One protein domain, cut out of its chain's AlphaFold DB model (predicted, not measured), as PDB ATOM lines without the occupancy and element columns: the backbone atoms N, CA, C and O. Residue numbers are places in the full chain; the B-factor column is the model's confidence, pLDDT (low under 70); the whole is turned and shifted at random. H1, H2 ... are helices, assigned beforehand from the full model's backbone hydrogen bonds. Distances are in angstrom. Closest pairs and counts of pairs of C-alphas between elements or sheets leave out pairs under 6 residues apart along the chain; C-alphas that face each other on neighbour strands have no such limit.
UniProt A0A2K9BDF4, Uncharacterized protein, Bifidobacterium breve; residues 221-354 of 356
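AT A GLANCE: This is residues 221 to 354 of the 356 residues of an uncharacterized protein of Bifidobacterium breve (UniProt A0A2K9BDF4). A loose rod is built along the long helix H4, with H3 packed at one end of it, H1 on H3, and the hairpin of H5 and H6 at the other end. The 134 printed residues, all helix by class, have six named helices, H1 to H6, and no named strand. The radius of gyration of the C-alphas is 17.7 A; the spans are 59 by 26 by 22 A.

HOW THE PARTS SIT: The hub H4, residues 291 to 318, touches H3, residues 264 to 286, with residues 291 to 299 alone; the closest C-alphas, of Ala 294 and Val 275, are 5.3 A apart. This hairpin has a steep tilt of 44 degrees. H1, residues 225 to 236, touches H3 with residues 227 to 231 alone, closest at the C-alphas of Leu 227 and Tyr 274, 7.2 A. H6, residues 341 to 353, touches H4 at a shallow tilt of 12 degrees, closest at the C-alphas of Glu 346 and Val 314, 6.6 A. H5, residues 325 to 335, touches H4 and H6; the C-alphas of Ala 332 and Gly 347 are its closest to H6, 4.0 A. H1, H3, H4, H5 and H6 form an up-and-down bundle, each running against the one before. H2, residues 238 to 244, touches no helix but is near H1. Every O i to N i+4 pair is within hydrogen-bond range except in H2, 2 of 3.

IN THESE COORDINATES: H4 is 40.4 A long and H3 30.7 A. H1 begins at C-alpha 225 (110.465, 119.269, 76.342); H6 ends at C-alpha 353 (69.364, 102.969, 73.895).

THE WHOLE: The printed part has no cut. The link from H2 to H3, 19 residues, is long. Confidence is low at, for instance, residues 236 to 264.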
ATOM      1  N   ALA A 221     114.526 113.731  73.958       71.31
ATOM      2  CA  ALA A 221     113.269 114.222  74.515       71.31
ATOM      3  C   ALA A 221     113.467 115.329  75.563       71.31
ATOM      4  O   ALA A 221     112.634 116.231  75.656       71.31
ATOM      5  N   ASP A 222     114.575 115.303  76.309       72.00
ATOM      6  CA  ASP A 222     114.883 116.327  77.313       72.00
ATOM      7  C   ASP A 222     115.156 117.695  76.653       72.00
ATOM      8  O   ASP A 222     114.887 118.740  77.242       72.00
ATOM      9  N   PHE A 223     115.643 117.713  75.406       70.06
ATOM     10  CA  PHE A 223     115.873 118.951  74.649       70.06
ATOM     11  C   PHE A 223     114.597 119.504  74.029       70.06
ATOM     12  O   PHE A 223     114.428 120.721  73.919       70.06
ATOM     13  N   THR A 224     113.684 118.621  73.631       77.38
ATOM     14  CA  THR A 224     112.421 119.008  73.004       77.38
ATOM     15  C   THR A 224     111.282 119.175  74.006       77.38
ATOM     16  O   THR A 224     110.159 119.415  73.578       77.38
ATOM     17  N   GLU A 225     111.518 119.114  75.321       80.56
ATOM     18  CA  GLU A 225     110.465 119.269  76.342       80.56
ATOM     19  C   GLU A 225     109.660 120.567  76.138       80.56
ATOM     20  O   GLU A 225     108.432 120.567  76.156       80.56
ATOM     21  N   GLY A 226     110.330 121.681  75.819       79.56
ATOM     22  CA  GLY A 226     109.650 122.946  75.522       79.56
ATOM     23  C   GLY A 226     108.811 122.923  74.234       79.56
ATOM     24  O   GLY A 226     107.797 123.626  74.142       79.56
ATOM     25  N   LEU A 227     109.215 122.121  73.240       84.06
ATOM     26  CA  LEU A 227     108.443 121.874  72.018       84.06
ATOM     27  C   LEU A 227     107.230 120.997  72.312       84.06
ATOM     28  O   LEU A 227     106.138 121.311  71.840       84.06
ATOM     29  N   ASP A 228     107.417 119.964  73.126       85.31
ATOM     30  CA  ASP A 228     106.369 119.081  73.623       85.31
ATOM     31  C   ASP A 228     105.326 119.875  74.412       85.31
ATOM     32  O   ASP A 228     104.143 119.781  74.114       85.31
ATOM     33  N   ASP A 229     105.742 120.751  75.326       82.12
ATOM     34  CA  ASP A 229     104.857 121.643  76.081       82.12
ATOM     35  C   ASP A 229     104.122 122.646  75.191       82.12
ATOM     36  O   ASP A 229     103.020 123.101  75.507       82.12
ATOM     37  N   ARG A 230     104.752 123.103  74.106       81.19
ATOM     38  CA  ARG A 230     104.126 124.017  73.144       81.19
ATOM     39  C   ARG A 230     103.103 123.277  72.289       81.19
ATOM     40  O   ARG A 230     102.042 123.840  72.022       81.19
ATOM     41  N   LEU A 231     103.421 122.053  71.872       83.06
ATOM     42  CA  LEU A 231     102.511 121.166  71.162       83.06
ATOM     43  C   LEU A 231     101.321 120.828  72.059       83.06
ATOM     44  O   LEU A 231     100.195 121.110  71.671       83.06
ATOM     45  N   ASP A 232     101.561 120.367  73.283       80.25
ATOM     46  CA  ASP A 232     100.518 120.067  74.264       80.25
ATOM     47  C   ASP A 232      99.671 121.293  74.564       80.25
ATOM     48  O   ASP A 232      98.461 121.220  74.438       80.25
ATOM     49  N   ARG A 233     100.257 122.465  74.834       73.88
ATOM     50  CA  ARG A 233      99.462 123.692  75.024       73.88
ATOM     51  C   ARG A 233      98.659 124.088  73.798       73.88
ATOM     52  O   ARG A 233      97.639 124.742  73.962       73.88
ATOM     53  N   ARG A 234      99.112 123.765  72.587       72.12
ATOM     54  CA  ARG A 234      98.341 124.003  71.362       72.12
ATOM     55  C   ARG A 234      97.172 123.025  71.271       72.12
ATOM     56  O   ARG A 234      96.066 123.459  70.982       72.12
ATOM     57  N   LEU A 235      97.409 121.758  71.599       70.38
ATOM     58  CA  LEU A 235      96.403 120.694  71.661       70.38
ATOM     59  C   LEU A 235      95.390 120.902  72.812       70.38
ATOM     60  O   LEU A 235      94.215 120.560  72.679       70.38
ATOM     61  N   GLU A 236      95.829 121.502  73.918       61.25
ATOM     62  CA  GLU A 236      95.069 121.817  75.133       61.25
ATOM     63  C   GLU A 236      94.538 123.264  75.171       61.25
ATOM     64  O   GLU A 236      93.794 123.601  76.097       61.25
ATOM     65  N   ASP A 237      94.900 124.138  74.213       51.91
ATOM     66  CA  ASP A 237      94.532 125.568  74.213       51.91
ATOM     67  C   ASP A 237      93.024 125.667  74.390       51.91
ATOM     68  O   ASP A 237      92.315 125.169  73.528       51.91
ATOM     69  N   PRO A 238      92.491 126.341  75.420       36.31
ATOM     70  CA  PRO A 238      91.065 126.505  75.617       36.31
ATOM     71  C   PRO A 238      90.298 126.974  74.379       36.31
ATOM     72  O   PRO A 238      89.117 126.752  74.338       36.31
ATOM     73  N   ASN A 239      90.842 127.574  73.326       36.06
ATOM     74  CA  ASN A 239      90.038 127.791  72.110       36.06
ATOM     75  C   ASN A 239      89.911 126.540  71.208       36.06
ATOM     76  O   ASN A 239      88.875 126.386  70.552       36.06
ATOM     77  N   GLN A 240      90.888 125.626  71.233       41.53
ATOM     78  CA  GLN A 240      90.825 124.271  70.652       41.53
ATOM     79  C   GLN A 240      90.230 123.246  71.651       41.53
ATOM     80  O   GLN A 240      89.316 122.503  71.335       41.53
ATOM     81  N   ALA A 241      90.618 123.261  72.918       33.41
ATOM     82  CA  ALA A 241      90.029 122.468  73.984       33.41
ATOM     83  C   ALA A 241      88.640 122.954  74.427       33.41
ATOM     84  O   ALA A 241      87.855 122.121  74.830       33.41
ATOM     85  N   VAL A 242      88.227 124.226  74.339       33.91
ATOM     86  CA  VAL A 242      86.809 124.599  74.602       33.91
ATOM     87  C   VAL A 242      85.951 124.161  73.427       33.91
ATOM     88  O   VAL A 242      84.853 123.690  73.682       33.91
ATOM     89  N   THR A 243      86.454 124.138  72.183       40.78
ATOM     90  CA  THR A 243      85.742 123.439  71.094       40.78
ATOM     91  C   THR A 243      85.554 121.937  71.364       40.78
ATOM     92  O   THR A 243      84.633 121.353  70.791       40.78
ATOM     93  N   TRP A 244      86.345 121.327  72.262       45.25
ATOM     94  CA  TRP A 244      86.439 119.868  72.401       45.25
ATOM     95  C   TRP A 244      86.516 119.313  73.835       45.25
ATOM     96  O   TRP A 244      86.806 118.136  74.010       45.25
ATOM     97  N   ASN A 245      86.197 120.100  74.863       38.06
ATOM     98  CA  ASN A 245      86.061 119.655  76.247       38.06
ATOM     99  C   ASN A 245      84.588 119.287  76.457       38.06
ATOM    100  O   ASN A 245      83.762 120.184  76.678       38.06
ATOM    101  N   PRO A 246      84.222 117.994  76.404       41.84
ATOM    102  CA  PRO A 246      82.845 117.585  76.642       41.84
ATOM    103  C   PRO A 246      82.398 117.875  78.086       41.84
ATOM    104  O   PRO A 246      81.199 118.005  78.324       41.84
ATOM    105  N   ALA A 247      83.334 118.059  79.029       38.47
ATOM    106  CA  ALA A 247      83.032 118.362  80.426       38.47
ATOM    107  C   ALA A 247      82.743 119.851  80.688       38.47
ATOM    108  O   ALA A 247      82.020 120.163  81.633       38.47
ATOM    109  N   TYR A 248      83.246 120.781  79.868       40.84
ATOM    110  CA  TYR A 248      83.013 122.219  80.054       40.84
ATOM    111  C   TYR A 248      82.846 122.971  78.727       40.84
ATOM    112  O   TYR A 248      83.659 123.800  78.332       40.84
ATOM    113  N   GLY A 249      81.684 122.758  78.107       42.34
ATOM    114  CA  GLY A 249      80.953 123.855  77.481       42.34
ATOM    115  C   GLY A 249      81.303 124.198  76.037       42.34
ATOM    116  O   GLY A 249      81.600 125.357  75.763       42.34
ATOM    117  N   TRP A 250      81.061 123.271  75.104       38.50
ATOM    118  CA  TRP A 250      80.474 123.643  73.812       38.50
ATOM    119  C   TRP A 250      79.045 123.131  73.673       38.50
ATOM    120  O   TRP A 250      78.724 121.954  73.828       38.50
ATOM    121  N   THR A 251      78.176 124.072  73.327       40.69
ATOM    122  CA  THR A 251      76.876 123.806  72.737       40.69
ATOM    123  C   THR A 251      77.108 123.293  71.316       40.69
ATOM    124  O   THR A 251      77.335 124.072  70.405       40.69
ATOM    125  N   ALA A 252      77.010 121.972  71.154       40.06
ATOM    126  CA  ALA A 252      76.765 121.243  69.908       40.06
ATOM    127  C   ALA A 252      77.808 121.276  68.758       40.06
ATOM    128  O   ALA A 252      78.207 122.336  68.278       40.06
ATOM    129  N   PRO A 253      78.067 120.122  68.105       40.97
ATOM    130  CA  PRO A 253      78.294 120.136  66.673       40.97
ATOM    131  C   PRO A 253      76.933 120.387  66.023       40.97
ATOM    132  O   PRO A 253      76.063 119.517  65.977       40.97
ATOM    133  N   ASP A 254      76.708 121.597  65.523       45.97
ATOM    134  CA  ASP A 254      75.540 121.868  64.679       45.97
ATOM    135  C   ASP A 254      75.531 121.035  63.394       45.97
ATOM    136  O   ASP A 254      74.486 120.908  62.753       45.97
ATOM    137  N   ASP A 255      76.671 120.421  63.077       54.09
ATOM    138  CA  ASP A 255      76.895 119.617  61.897       54.09
ATOM    139  C   ASP A 255      77.703 118.336  62.219       54.09
ATOM    140  O   ASP A 255      78.914 118.407  62.457       54.09
ATOM    141  N   PRO A 256      77.068 117.149  62.199       53.28
ATOM    142  CA  PRO A 256      77.736 115.859  62.387       53.28
ATOM    143  C   PRO A 256      78.619 115.444  61.194       53.28
ATOM    144  O   PRO A 256      79.124 114.321  61.168       53.28
ATOM    145  N   THR A 257      78.779 116.300  60.178       55.72
ATOM    146  CA  THR A 257      79.693 116.102  59.042       55.72
ATOM    147  C   THR A 257      81.026 116.836  59.193       55.72
ATOM    148  O   THR A 257      81.893 116.680  58.335       55.72
ATOM    149  N   ARG A 258      81.229 117.602  60.278       53.62
ATOM    150  CA  ARG A 258      82.507 118.286  60.525       53.62
ATOM    151  C   ARG A 258      83.683 117.292  60.604       53.62
ATOM    152  O   ARG A 258      83.513 116.209  61.179       53.62
ATOM    153  N   PRO A 259      84.853 117.645  60.032       49.62
ATOM    154  CA  PRO A 259      86.073 116.841  60.131       49.62
ATOM    155  C   PRO A 259      86.542 116.700  61.588       49.62
ATOM    156  O   PRO A 259      85.972 117.318  62.488       49.62
ATOM    157  N   ASP A 260      87.514 115.811  61.814       52.34
ATOM    158  CA  ASP A 260      88.168 115.645  63.119       52.34
ATOM    159  C   ASP A 260      88.707 116.979  63.670       52.34
ATOM    160  O   ASP A 260      88.934 117.906  62.889       52.34
ATOM    161  N   PRO A 261      88.886 117.091  65.001       50.94
ATOM    162  CA  PRO A 261      89.379 118.293  65.684       50.94
ATOM    163  C   PRO A 261      90.657 118.896  65.087       50.94
ATOM    164  O   PRO A 261      90.851 120.100  65.212       50.94
ATOM    165  N   ILE A 262      91.475 118.079  64.416       61.03
ATOM    166  CA  ILE A 262      92.627 118.491  63.612       61.03
ATOM    167  C   ILE A 262      92.467 117.815  62.251       61.03
ATOM    168  O   ILE A 262      92.476 116.584  62.153       61.03
ATOM    169  N   ASP A 263      92.268 118.598  61.189       65.50
ATOM    170  CA  ASP A 263      92.166 118.013  59.854       65.50
ATOM    171  C   ASP A 263      93.542 117.551  59.335       65.50
ATOM    172  O   ASP A 263      94.595 117.898  59.870       65.50
ATOM    173  N   ARG A 264      93.555 116.727  58.278       68.31
ATOM    174  CA  ARG A 264      94.806 116.161  57.733       68.31
ATOM    175  C   ARG A 264      95.823 117.224  57.306       68.31
ATOM    176  O   ARG A 264      97.012 116.925  57.293       68.31
ATOM    177  N   THR A 265      95.358 118.407  56.913       72.12
ATOM    178  CA  THR A 265      96.213 119.523  56.494       72.12
ATOM    179  C   THR A 265      96.827 120.175  57.722       72.12
ATOM    180  O   THR A 265      98.041 120.304  57.787       72.12
ATOM    181  N   GLU A 266      96.015 120.478  58.736       73.31
ATOM    182  CA  GLU A 266      96.494 121.056  59.995       73.31
ATOM    183  C   GLU A 266      97.482 120.124  60.710       73.31
ATOM    184  O   GLU A 266      98.527 120.581  61.170       73.31
ATOM    185  N   ARG A 267      97.230 118.807  60.721       80.75
ATOM    186  CA  ARG A 267      98.186 117.818  61.251       80.75
ATOM    187  C   ARG A 267      99.502 117.829  60.477       80.75
ATOM    188  O   ARG A 267     100.558 117.730  61.090       80.75
ATOM    189  N   ALA A 268      99.449 117.912  59.147       81.94
ATOM    190  CA  ALA A 268     100.649 117.939  58.317       81.94
ATOM    191  C   ALA A 268     101.468 119.218  58.542       81.94
ATOM    192  O   ALA A 268     102.689 119.132  58.646       81.94
ATOM    193  N   ASP A 269     100.800 120.364  58.681       84.62
ATOM    194  CA  ASP A 269     101.440 121.650  58.969       84.62
ATOM    195  C   ASP A 269     102.066 121.646  60.373       84.62
ATOM    196  O   ASP A 269     103.243 121.958  60.525       84.62
ATOM    197  N   MET A 270     101.334 121.183  61.394       86.44
ATOM    198  CA  MET A 270     101.863 121.038  62.757       86.44
ATOM    199  C   MET A 270     103.051 120.077  62.823       86.44
ATOM    200  O   MET A 270     104.013 120.343  63.541       86.44
ATOM    201  N   ARG A 271     102.996 118.972  62.070       92.00
ATOM    202  CA  ARG A 271     104.097 118.011  61.975       92.00
ATOM    203  C   ARG A 271     105.317 118.638  61.319       92.00
ATOM    204  O   ARG A 271     106.422 118.419  61.792       92.00
ATOM    205  N   ALA A 272     105.131 119.392  60.238       89.88
ATOM    206  CA  ALA A 272     106.224 120.070  59.549       89.88
ATOM    207  C   ALA A 272     106.883 121.130  60.444       89.88
ATOM    208  O   ALA A 272     108.107 121.167  60.514       89.88
ATOM    209  N   ASP A 273     106.085 121.922  61.165       89.19
ATOM    210  CA  ASP A 273     106.579 122.922  62.119       89.19
ATOM    211  C   ASP A 273     107.336 122.263  63.283       89.19
ATOM    212  O   ASP A 273     108.441 122.681  63.620       89.19
ATOM    213  N   TYR A 274     106.771 121.211  63.892       90.88
ATOM    214  CA  TYR A 274     107.426 120.493  64.990       90.88
ATOM    215  C   TYR A 274     108.727 119.843  64.527       90.88
ATOM    216  O   TYR A 274     109.744 120.009  65.187       90.88
ATOM    217  N   VAL A 275     108.701 119.124  63.399       92.81
ATOM    218  CA  VAL A 275     109.897 118.468  62.861       92.81
ATOM    219  C   VAL A 275     110.945 119.504  62.493       92.81
ATOM    220  O   VAL A 275     112.088 119.296  62.843       92.81
ATOM    221  N   GLY A 276     110.590 120.622  61.857       89.00
ATOM    222  CA  GLY A 276     111.559 121.668  61.522       89.00
ATOM    223  C   GLY A 276     112.221 122.286  62.755       89.00
ATOM    224  O   GLY A 276     113.441 122.427  62.786       89.00
ATOM    225  N   ASP A 277     111.435 122.608  63.784       85.31
ATOM    226  CA  ASP A 277     111.973 123.180  65.019       85.31
ATOM    227  C   ASP A 277     112.796 122.151  65.812       85.31
ATOM    228  O   ASP A 277     113.867 122.479  66.312       85.31
ATOM    229  N   ALA A 278     112.324 120.905  65.919       83.44
ATOM    230  CA  ALA A 278     113.045 119.832  66.596       83.44
ATOM    231  C   ALA A 278     114.323 119.457  65.843       83.44
ATOM    232  O   ALA A 278     115.350 119.276  66.472       83.44
ATOM    233  N   ASP A 279     114.284 119.382  64.514       83.06
ATOM    234  CA  ASP A 279     115.448 119.080  63.682       83.06
ATOM    235  C   ASP A 279     116.530 120.144  63.848       83.06
ATOM    236  O   ASP A 279     117.679 119.791  64.082       83.06
ATOM    237  N   GLY A 280     116.152 121.427  63.860       73.25
ATOM    238  CA  GLY A 280     117.064 122.516  64.213       73.25
ATOM    239  C   GLY A 280     117.597 122.379  65.638       73.25
ATOM    240  O   GLY A 280     118.800 122.425  65.845       73.25
ATOM    241  N   MET A 281     116.737 122.102  66.623       75.06
ATOM    242  CA  MET A 281     117.172 121.911  68.013       75.06
ATOM    243  C   MET A 281     118.077 120.687  68.204       75.06
ATOM    244  O   MET A 281     118.936 120.712  69.076       75.06
ATOM    245  N   LEU A 282     117.908 119.620  67.423       71.94
ATOM    246  CA  LEU A 282     118.733 118.410  67.461       71.94
ATOM    247  C   LEU A 282     120.005 118.571  66.636       71.94
ATOM    248  O   LEU A 282     121.041 118.055  67.030       71.94
ATOM    249  N   GLU A 283     119.976 119.306  65.531       68.75
ATOM    250  CA  GLU A 283     121.188 119.744  64.846       68.75
ATOM    251  C   GLU A 283     122.019 120.625  65.791       68.75
ATOM    252  O   GLU A 283     123.202 120.354  65.994       68.75
ATOM    253  N   ASP A 284     121.373 121.546  66.505       58.91
ATOM    254  CA  ASP A 284     121.987 122.402  67.521       58.91
ATOM    255  C   ASP A 284     122.428 121.635  68.774       58.91
ATOM    256  O   ASP A 284     123.399 122.037  69.403       58.91
ATOM    257  N   ALA A 285     121.743 120.557  69.178       57.38
ATOM    258  CA  ALA A 285     122.029 119.798  70.408       57.38
ATOM    259  C   ALA A 285     122.847 118.525  70.184       57.38
ATOM    260  O   ALA A 285     123.462 118.027  71.129       57.38
ATOM    261  N   TYR A 286     122.881 118.009  68.950       56.25
ATOM    262  CA  TYR A 286     123.576 116.783  68.549       56.25
ATOM    263  C   TYR A 286     124.506 116.910  67.337       56.25
ATOM    264  O   TYR A 286     125.146 115.925  66.956       56.25
ATOM    265  N   GLY A 287     124.644 118.098  66.738       54.34
ATOM    266  CA  GLY A 287     125.511 118.315  65.571       54.34
ATOM    267  C   GLY A 287     125.088 117.472  64.364       54.34
ATOM    268  O   GLY A 287     125.824 117.353  63.383       54.34
ATOM    269  N   ARG A 288     123.926 116.824  64.475       64.31
ATOM    270  CA  ARG A 288     123.300 115.994  63.469       64.31
ATOM    271  C   ARG A 288     121.788 116.185  63.594       64.31
ATOM    272  O   ARG A 288     121.256 115.966  64.682       64.31
ATOM    273  N   PRO A 289     121.112 116.568  62.507       71.88
ATOM    274  CA  PRO A 289     119.661 116.522  62.455       71.88
ATOM    275  C   PRO A 289     119.172 115.075  62.631       71.88
ATOM    276  O   PRO A 289     119.844 114.126  62.205       71.88
ATOM    277  N   ASP A 290     118.001 114.903  63.240       78.19
ATOM    278  CA  ASP A 290     117.296 113.617  63.313       78.19
ATOM    279  C   ASP A 290     115.794 113.830  63.053       78.19
ATOM    280  O   ASP A 290     114.953 113.768  63.963       78.19
ATOM    281  N   PRO A 291     115.433 114.106  61.788       84.62
ATOM    282  CA  PRO A 291     114.061 114.424  61.428       84.62
ATOM    283  C   PRO A 291     113.154 113.192  61.506       84.62
ATOM    284  O   PRO A 291     111.935 113.348  61.564       84.62
ATOM    285  N   GLU A 292     113.720 111.977  61.496       86.44
ATOM    286  CA  GLU A 292     112.978 110.728  61.689       86.44
ATOM    287  C   GLU A 292     112.568 110.569  63.155       86.44
ATOM    288  O   GLU A 292     111.383 110.370  63.425       86.44
ATOM    289  N   TRP A 293     113.490 110.765  64.104       89.31
ATOM    290  CA  TRP A 293     113.149 110.777  65.528       89.31
ATOM    291  C   TRP A 293     112.125 111.872  65.859       89.31
ATOM    292  O   TRP A 293     111.129 111.598  66.528       89.31
ATOM    293  N   ALA A 294     112.314 113.093  65.347       88.44
ATOM    294  CA  ALA A 294     111.391 114.203  65.597       88.44
ATOM    295  C   ALA A 294     109.984 113.921  65.045       88.44
ATOM    296  O   ALA A 294     108.971 114.253  65.666       88.44
ATOM    297  N   ALA A 295     109.919 113.283  63.875       91.06
ATOM    298  CA  ALA A 295     108.684 112.820  63.259       91.06
ATOM    299  C   ALA A 295     107.972 111.772  64.121       91.06
ATOM    300  O   ALA A 295     106.774 111.911  64.378       91.06
ATOM    301  N   ASP A 296     108.702 110.752  64.568       91.38
ATOM    302  CA  ASP A 296     108.165 109.682  65.407       91.38
ATOM    303  C   ASP A 296     107.684 110.229  66.757       91.38
ATOM    304  O   ASP A 296     106.606 109.857  67.227       91.38
ATOM    305  N   ARG A 297     108.421 111.181  67.342       90.56
ATOM    306  CA  ARG A 297     108.045 111.859  68.587       90.56
ATOM    307  C   ARG A 297     106.760 112.667  68.435       90.56
ATOM    308  O   ARG A 297     105.860 112.558  69.269       90.56
ATOM    309  N   PHE A 298     106.634 113.439  67.356       92.12
ATOM    310  CA  PHE A 298     105.391 114.145  67.046       92.12
ATOM    311  C   PHE A 298     104.217 113.170  66.896       92.12
ATOM    312  O   PHE A 298     103.150 113.390  67.471       92.12
ATOM    313  N   ASP A 299     104.403 112.091  66.131       90.12
ATOM    314  CA  ASP A 299     103.350 111.110  65.871       90.12
ATOM    315  C   ASP A 299     102.937 110.355  67.154       90.12
ATOM    316  O   ASP A 299     101.746 110.105  67.350       90.12
ATOM    317  N   GLU A 300     103.870 110.080  68.073       89.12
ATOM    318  CA  GLU A 300     103.585 109.551  69.416       89.12
ATOM    319  C   GLU A 300     102.694 110.508  70.224       89.12
ATOM    320  O   GLU A 300     101.647 110.108  70.744       89.12
ATOM    321  N   ARG A 301     103.073 111.790  70.306       85.25
ATOM    322  CA  ARG A 301     102.338 112.802  71.086       85.25
ATOM    323  C   ARG A 301     100.950 113.065  70.512       85.25
ATOM    324  O   ARG A 301      99.977 113.138  71.264       85.25
ATOM    325  N   MET A 302     100.837 113.103  69.188       83.88
ATOM    326  CA  MET A 302      99.549 113.166  68.499       83.88
ATOM    327  C   MET A 302      98.671 111.950  68.801       83.88
ATOM    328  O   MET A 302      97.476 112.117  69.041       83.88
ATOM    329  N   GLY A 303      99.245 110.745  68.842       80.44
ATOM    330  CA  GLY A 303      98.515 109.533  69.218       80.44
ATOM    331  C   GLY A 303      97.936 109.606  70.634       80.44
ATOM    332  O   GLY A 303      96.776 109.252  70.841       80.44
ATOM    333  N   LEU A 304      98.696 110.134  71.600       79.50
ATOM    334  CA  LEU A 304      98.219 110.332  72.976       79.50
ATOM    335  C   LEU A 304      97.044 111.317  73.053       79.50
ATOM    336  O   LEU A 304      96.087 111.081  73.792       79.50
ATOM    337  N   TYR A 305      97.092 112.400  72.276       75.50
ATOM    338  CA  TYR A 305      95.984 113.347  72.167       75.50
ATOM    339  C   TYR A 305      94.738 112.707  71.542       75.50
ATOM    340  O   TYR A 305      93.640 112.832  72.089       75.50
ATOM    341  N   GLU A 306      94.898 111.981  70.433       76.19
ATOM    342  CA  GLU A 306      93.803 111.264  69.767       76.19
ATOM    343  C   GLU A 306      93.145 110.249  70.721       76.19
ATOM    344  O   GLU A 306      91.914 110.191  70.820       76.19
ATOM    345  N   ASP A 307      93.944 109.522  71.505       73.31
ATOM    346  CA  ASP A 307      93.461 108.617  72.550       73.31
ATOM    347  C   ASP A 307      92.728 109.358  73.682       73.31
ATOM    348  O   ASP A 307      91.686 108.886  74.149       73.31
ATOM    349  N   HIS A 308      93.227 110.519  74.119       69.88
ATOM    350  CA  HIS A 308      92.571 111.343  75.140       69.88
ATOM    351  C   HIS A 308      91.190 111.823  74.674       69.88
ATOM    352  O   HIS A 308      90.199 111.643  75.388       69.88
ATOM    353  N   VAL A 309      91.100 112.352  73.449       70.69
ATOM    354  CA  VAL A 309      89.833 112.772  72.829       70.69
ATOM    355  C   VAL A 309      88.879 111.587  72.697       70.69
ATOM    356  O   VAL A 309      87.714 111.687  73.092       70.69
ATOM    357  N   ARG A 310      89.364 110.440  72.197       73.44
ATOM    358  CA  ARG A 310      88.564 109.213  72.074       73.44
ATOM    359  C   ARG A 310      87.964 108.816  73.418       73.44
ATOM    360  O   ARG A 310      86.755 108.600  73.510       73.44
ATOM    361  N   ASN A 311      88.792 108.736  74.456       71.31
ATOM    362  CA  ASN A 311      88.365 108.311  75.785       71.31
ATOM    363  C   ASN A 311      87.365 109.297  76.401       71.31
ATOM    364  O   ASN A 311      86.371 108.852  76.972       71.31
ATOM    365  N   GLY A 312      87.556 110.607  76.213       72.38
ATOM    366  CA  GLY A 312      86.607 111.626  76.666       72.38
ATOM    367  C   GLY A 312      85.227 111.492  76.012       72.38
ATOM    368  O   GLY A 312      84.204 111.606  76.686       72.38
ATOM    369  N   VAL A 313      85.168 111.174  74.714       74.56
ATOM    370  CA  VAL A 313      83.893 110.917  74.019       74.56
ATOM    371  C   VAL A 313      83.222 109.642  74.530       74.56
ATOM    372  O   VAL A 313      82.015 109.643  74.778       74.56
ATOM    373  N   VAL A 314      83.985 108.558  74.701       76.19
ATOM    374  CA  VAL A 314      83.469 107.285  75.232       76.19
ATOM    375  C   VAL A 314      82.925 107.458  76.649       76.19
ATOM    376  O   VAL A 314      81.839 106.959  76.952       76.19
ATOM    377  N   GLU A 315      83.643 108.180  77.508       77.19
ATOM    378  CA  GLU A 315      83.200 108.493  78.865       77.19
ATOM    379  C   GLU A 315      81.909 109.308  78.832       77.19
ATOM    380  O   GLU A 315      80.936 108.932  79.484       77.19
ATOM    381  N   GLN A 316      81.843 110.351  78.001       75.06
ATOM    382  CA  GLN A 316      80.652 111.185  77.879       75.06
ATOM    383  C   GLN A 316      79.428 110.369  77.440       75.06
ATOM    384  O   GLN A 316      78.376 110.470  78.068       75.06
ATOM    385  N   LEU A 317      79.553 109.526  76.408       77.06
ATOM    386  CA  LEU A 317      78.466 108.669  75.909       77.06
ATOM    387  C   LEU A 317      77.994 107.627  76.934       77.06
ATOM    388  O   LEU A 317      76.839 107.199  76.886       77.06
ATOM    389  N   ASN A 318      78.862 107.220  77.855       80.50
ATOM    390  CA  ASN A 318      78.533 106.268  78.913       80.50
ATOM    391  C   ASN A 318      78.167 106.927  80.249       80.50
ATOM    392  O   ASN A 318      77.693 106.244  81.156       80.50
ATOM    393  N   SER A 319      78.355 108.240  80.366       74.25
ATOM    394  CA  SER A 319      77.982 109.025  81.537       74.25
ATOM    395  C   SER A 319      76.499 109.415  81.527       74.25
ATOM    396  O   SER A 319      75.898 109.627  80.473       74.25
ATOM    397  N   ASP A 320      75.931 109.609  82.720       63.31
ATOM    398  CA  ASP A 320      74.634 110.278  82.918       63.31
ATOM    399  C   ASP A 320      74.767 111.824  82.869       63.31
ATOM    400  O   ASP A 320      73.969 112.537  83.478       63.31
ATOM    401  N   ALA A 321      75.814 112.362  82.229       57.62
ATOM    402  CA  ALA A 321      76.202 113.769  82.345       57.62
ATOM    403  C   ALA A 321      75.169 114.773  81.790       57.62
ATOM    404  O   ALA A 321      74.426 114.491  80.849       57.62
ATOM    405  N   ASP A 322      75.218 115.991  82.347       52.84
ATOM    406  CA  ASP A 322      74.312 117.147  82.186       52.84
ATOM    407  C   ASP A 322      74.250 117.786  80.773       52.84
ATOM    408  O   ASP A 322      73.892 118.959  80.625       52.84
ATOM    409  N   LEU A 323      74.594 117.065  79.702       59.16
ATOM    410  CA  LEU A 323      74.337 117.558  78.348       59.16
ATOM    411  C   LEU A 323      72.851 117.424  78.011       59.16
ATOM    412  O   LEU A 323      72.183 116.450  78.360       59.16
ATOM    413  N   ASP A 324      72.320 118.406  77.279       70.00
ATOM    414  CA  ASP A 324      70.953 118.305  76.792       70.00
ATOM    415  C   ASP A 324      70.812 117.094  75.833       70.00
ATOM    416  O   ASP A 324      71.755 116.760  75.102       70.00
ATOM    417  N   PRO A 325      69.642 116.427  75.784       74.56
ATOM    418  CA  PRO A 325      69.456 115.205  74.994       74.56
ATOM    419  C   PRO A 325      69.789 115.340  73.499       74.56
ATOM    420  O   PRO A 325      70.148 114.359  72.842       74.56
ATOM    421  N   LYS A 326      69.681 116.549  72.934       76.69
ATOM    422  CA  LYS A 326      70.009 116.822  71.531       76.69
ATOM    423  C   LYS A 326      71.525 116.904  71.330       76.69
ATOM    424  O   LYS A 326      72.012 116.441  70.299       76.69
ATOM    425  N   GLY A 327      72.262 117.452  72.296       73.81
ATOM    426  CA  GLY A 327      73.725 117.435  72.331       73.81
ATOM    427  C   GLY A 327      74.283 116.012  72.363       73.81
ATOM    428  O   GLY A 327      75.088 115.653  71.504       73.81
ATOM    429  N   MET A 328      73.769 115.172  73.267       77.06
ATOM    430  CA  MET A 328      74.191 113.769  73.387       77.06
ATOM    431  C   MET A 328      73.926 112.957  72.118       77.06
ATOM    432  O   MET A 328      74.793 112.220  71.651       77.06
ATOM    433  N   ARG A 329      72.764 113.157  71.488       82.00
ATOM    434  CA  ARG A 329      72.450 112.496  70.217       82.00
ATOM    435  C   ARG A 329      73.407 112.890  69.098       82.00
ATOM    436  O   ARG A 329      73.842 112.029  68.342       82.00
ATOM    437  N   ARG A 330      73.744 114.176  68.989       77.94
ATOM    438  CA  ARG A 330      74.690 114.673  67.978       77.94
ATOM    439  C   ARG A 330      76.094 114.107  68.188       77.94
ATOM    440  O   ARG A 330      76.732 113.736  67.208       77.94
ATOM    441  N   LEU A 331      76.545 113.996  69.438       77.38
ATOM    442  CA  LEU A 331      77.816 113.356  69.781       77.38
ATOM    443  C   LEU A 331      77.826 111.872  69.379       77.38
ATOM    444  O   LEU A 331      78.776 111.406  68.758       77.38
ATOM    445  N   ALA A 332      76.739 111.151  69.655       81.88
ATOM    446  CA  ALA A 332      76.598 109.748  69.276       81.88
ATOM    447  C   ALA A 332      76.553 109.550  67.748       81.88
ATOM    448  O   ALA A 332      77.216 108.661  67.218       81.88
ATOM    449  N   GLU A 333      75.826 110.407  67.018       84.75
ATOM    450  CA  GLU A 333      75.798 110.412  65.545       84.75
ATOM    451  C   GLU A 333      77.161 110.758  64.936       84.75
ATOM    452  O   GLU A 333      77.514 110.223  63.883       84.75
ATOM    453  N   TRP A 334      77.925 111.640  65.583       82.56
ATOM    454  CA  TRP A 334      79.295 111.959  65.196       82.56
ATOM    455  C   TRP A 334      80.217 110.747  65.384       82.56
ATOM    456  O   TRP A 334      80.889 110.358  64.427       82.56
ATOM    457  N   ALA A 335      80.189 110.105  66.556       80.00
ATOM    458  CA  ALA A 335      81.024 108.948  66.891       80.00
ATOM    459  C   ALA A 335      80.709 107.733  65.997       80.00
ATOM    460  O   ALA A 335      81.613 107.111  65.442       80.00
ATOM    461  N   ALA A 336      79.423 107.476  65.730       85.88
ATOM    462  CA  ALA A 336      78.938 106.402  64.853       85.88
ATOM    463  C   ALA A 336      79.407 106.505  63.386       85.88
ATOM    464  O   ALA A 336      79.280 105.547  62.626       85.88
ATOM    465  N   ARG A 337      79.918 107.666  62.958       81.94
ATOM    466  CA  ARG A 337      80.405 107.900  61.588       81.94
ATOM    467  C   ARG A 337      81.925 107.857  61.467       81.94
ATOM    468  O   ARG A 337      82.422 107.974  60.349       81.94
ATOM    469  N   ARG A 338      82.656 107.728  62.578       78.75
ATOM    470  CA  ARG A 338      84.120 107.754  62.570       78.75
ATOM    471  C   ARG A 338      84.704 106.440  62.070       78.75
ATOM    472  O   ARG A 338      84.117 105.360  62.214       78.75
ATOM    473  N   ASP A 339      85.903 106.546  61.512       80.56
ATOM    474  CA  ASP A 339      86.735 105.401  61.155       80.56
ATOM    475  C   ASP A 339      87.525 104.874  62.373       80.56
ATOM    476  O   ASP A 339      88.703 104.566  62.286       80.56
ATOM    477  N   ASP A 340      86.863 104.814  63.533       83.44
ATOM    478  CA  ASP A 340      87.374 104.248  64.784       83.44
ATOM    479  C   ASP A 340      86.331 103.251  65.301       83.44
ATOM    480  O   ASP A 340      85.164 103.604  65.498       83.44
ATOM    481  N   ASP A 341      86.728 101.988  65.472       89.44
ATOM    482  CA  ASP A 341      85.810 100.903  65.837       89.44
ATOM    483  C   ASP A 341      85.158 101.115  67.212       89.44
ATOM    484  O   ASP A 341      83.991 100.756  67.395       89.44
ATOM    485  N   THR A 342      85.873 101.734  68.155       86.38
ATOM    486  CA  THR A 342      85.392 101.981  69.521       86.38
ATOM    487  C   THR A 342      84.361 103.100  69.528       86.38
ATOM    488  O   THR A 342      83.239 102.901  69.992       86.38
ATOM    489  N   LEU A 343      84.693 104.260  68.950       82.38
ATOM    490  CA  LEU A 343      83.761 105.388  68.834       82.38
ATOM    491  C   LEU A 343      82.507 104.986  68.065       82.38
ATOM    492  O   LEU A 343      81.391 105.338  68.454       82.38
ATOM    493  N   ARG A 344      82.679 104.205  66.995       89.69
ATOM    494  CA  ARG A 344      81.563 103.727  66.188       89.69
ATOM    495  C   ARG A 344      80.633 102.830  66.992       89.69
ATOM    496  O   ARG A 344      79.417 103.023  66.938       89.69
ATOM    497  N   ALA A 345      81.186 101.870  67.731       93.25
ATOM    498  CA  ALA A 345      80.410 100.958  68.563       93.25
ATOM    499  C   ALA A 345      79.654 101.700  69.675       93.25
ATOM    500  O   ALA A 345      78.447 101.509  69.820       93.25
ATOM    501  N   GLU A 346      80.329 102.586  70.407       89.94
ATOM    502  CA  GLU A 346      79.739 103.342  71.521       89.94
ATOM    503  C   GLU A 346      78.665 104.331  71.048       89.94
ATOM    504  O   GLU A 346      77.576 104.403  71.625       89.94
ATOM    505  N   GLY A 347      78.914 105.039  69.940       88.12
ATOM    506  CA  GLY A 347      77.933 105.935  69.326       88.12
ATOM    507  C   GLY A 347      76.668 105.196  68.881       88.12
ATOM    508  O   GLY A 347      75.553 105.623  69.187       88.12
ATOM    509  N   MET A 348      76.824 104.047  68.216       93.00
ATOM    510  CA  MET A 348      75.690 103.205  67.815       93.00
ATOM    511  C   MET A 348      74.932 102.656  69.027       93.00
ATOM    512  O   MET A 348      73.705 102.742  69.067       93.00
ATOM    513  N   ALA A 349      75.645 102.171  70.046       92.75
ATOM    514  CA  ALA A 349      75.038 101.653  71.266       92.75
ATOM    515  C   ALA A 349      74.227 102.728  72.008       92.75
ATOM    516  O   ALA A 349      73.142 102.445  72.520       92.75
ATOM    517  N   TRP A 350      74.707 103.975  72.044       90.50
ATOM    518  CA  TRP A 350      73.952 105.086  72.622       90.50
ATOM    519  C   TRP A 350      72.662 105.377  71.842       90.50
ATOM    520  O   TRP A 350      71.601 105.539  72.453       90.50
ATOM    521  N   LEU A 351      72.730 105.407  70.505       91.19
ATOM    522  CA  LEU A 351      71.577 105.655  69.627       91.19
ATOM    523  C   LEU A 351      70.511 104.558  69.731       91.19
ATOM    524  O   LEU A 351      69.319 104.853  69.658       91.19
ATOM    525  N   GLU A 352      70.921 103.307  69.939       92.56
ATOM    526  CA  GLU A 352      70.012 102.180  70.170       92.56
ATOM    527  C   GLU A 352      69.280 102.281  71.514       92.56
ATOM    528  O   GLU A 352      68.088 101.978  71.590       92.56
ATOM    529  N   ARG A 353      69.970 102.736  72.570       90.31
ATOM    530  CA  ARG A 353      69.364 102.969  73.895       90.31
ATOM    531  C   ARG A 353      68.412 104.170  73.906       90.31
ATOM    532  O   ARG A 353      67.492 104.191  74.722       90.31
ATOM    533  N   ASN A 354      68.609 105.136  73.005       87.00
ATOM    534  CA  ASN A 354      67.869 106.401  72.943       87.00
ATOM    535  C   ASN A 354      67.198 106.620  71.566       87.00
ATOM    536  O   ASN A 354      67.557 107.555  70.834       87.00
TER     537      ASN A 354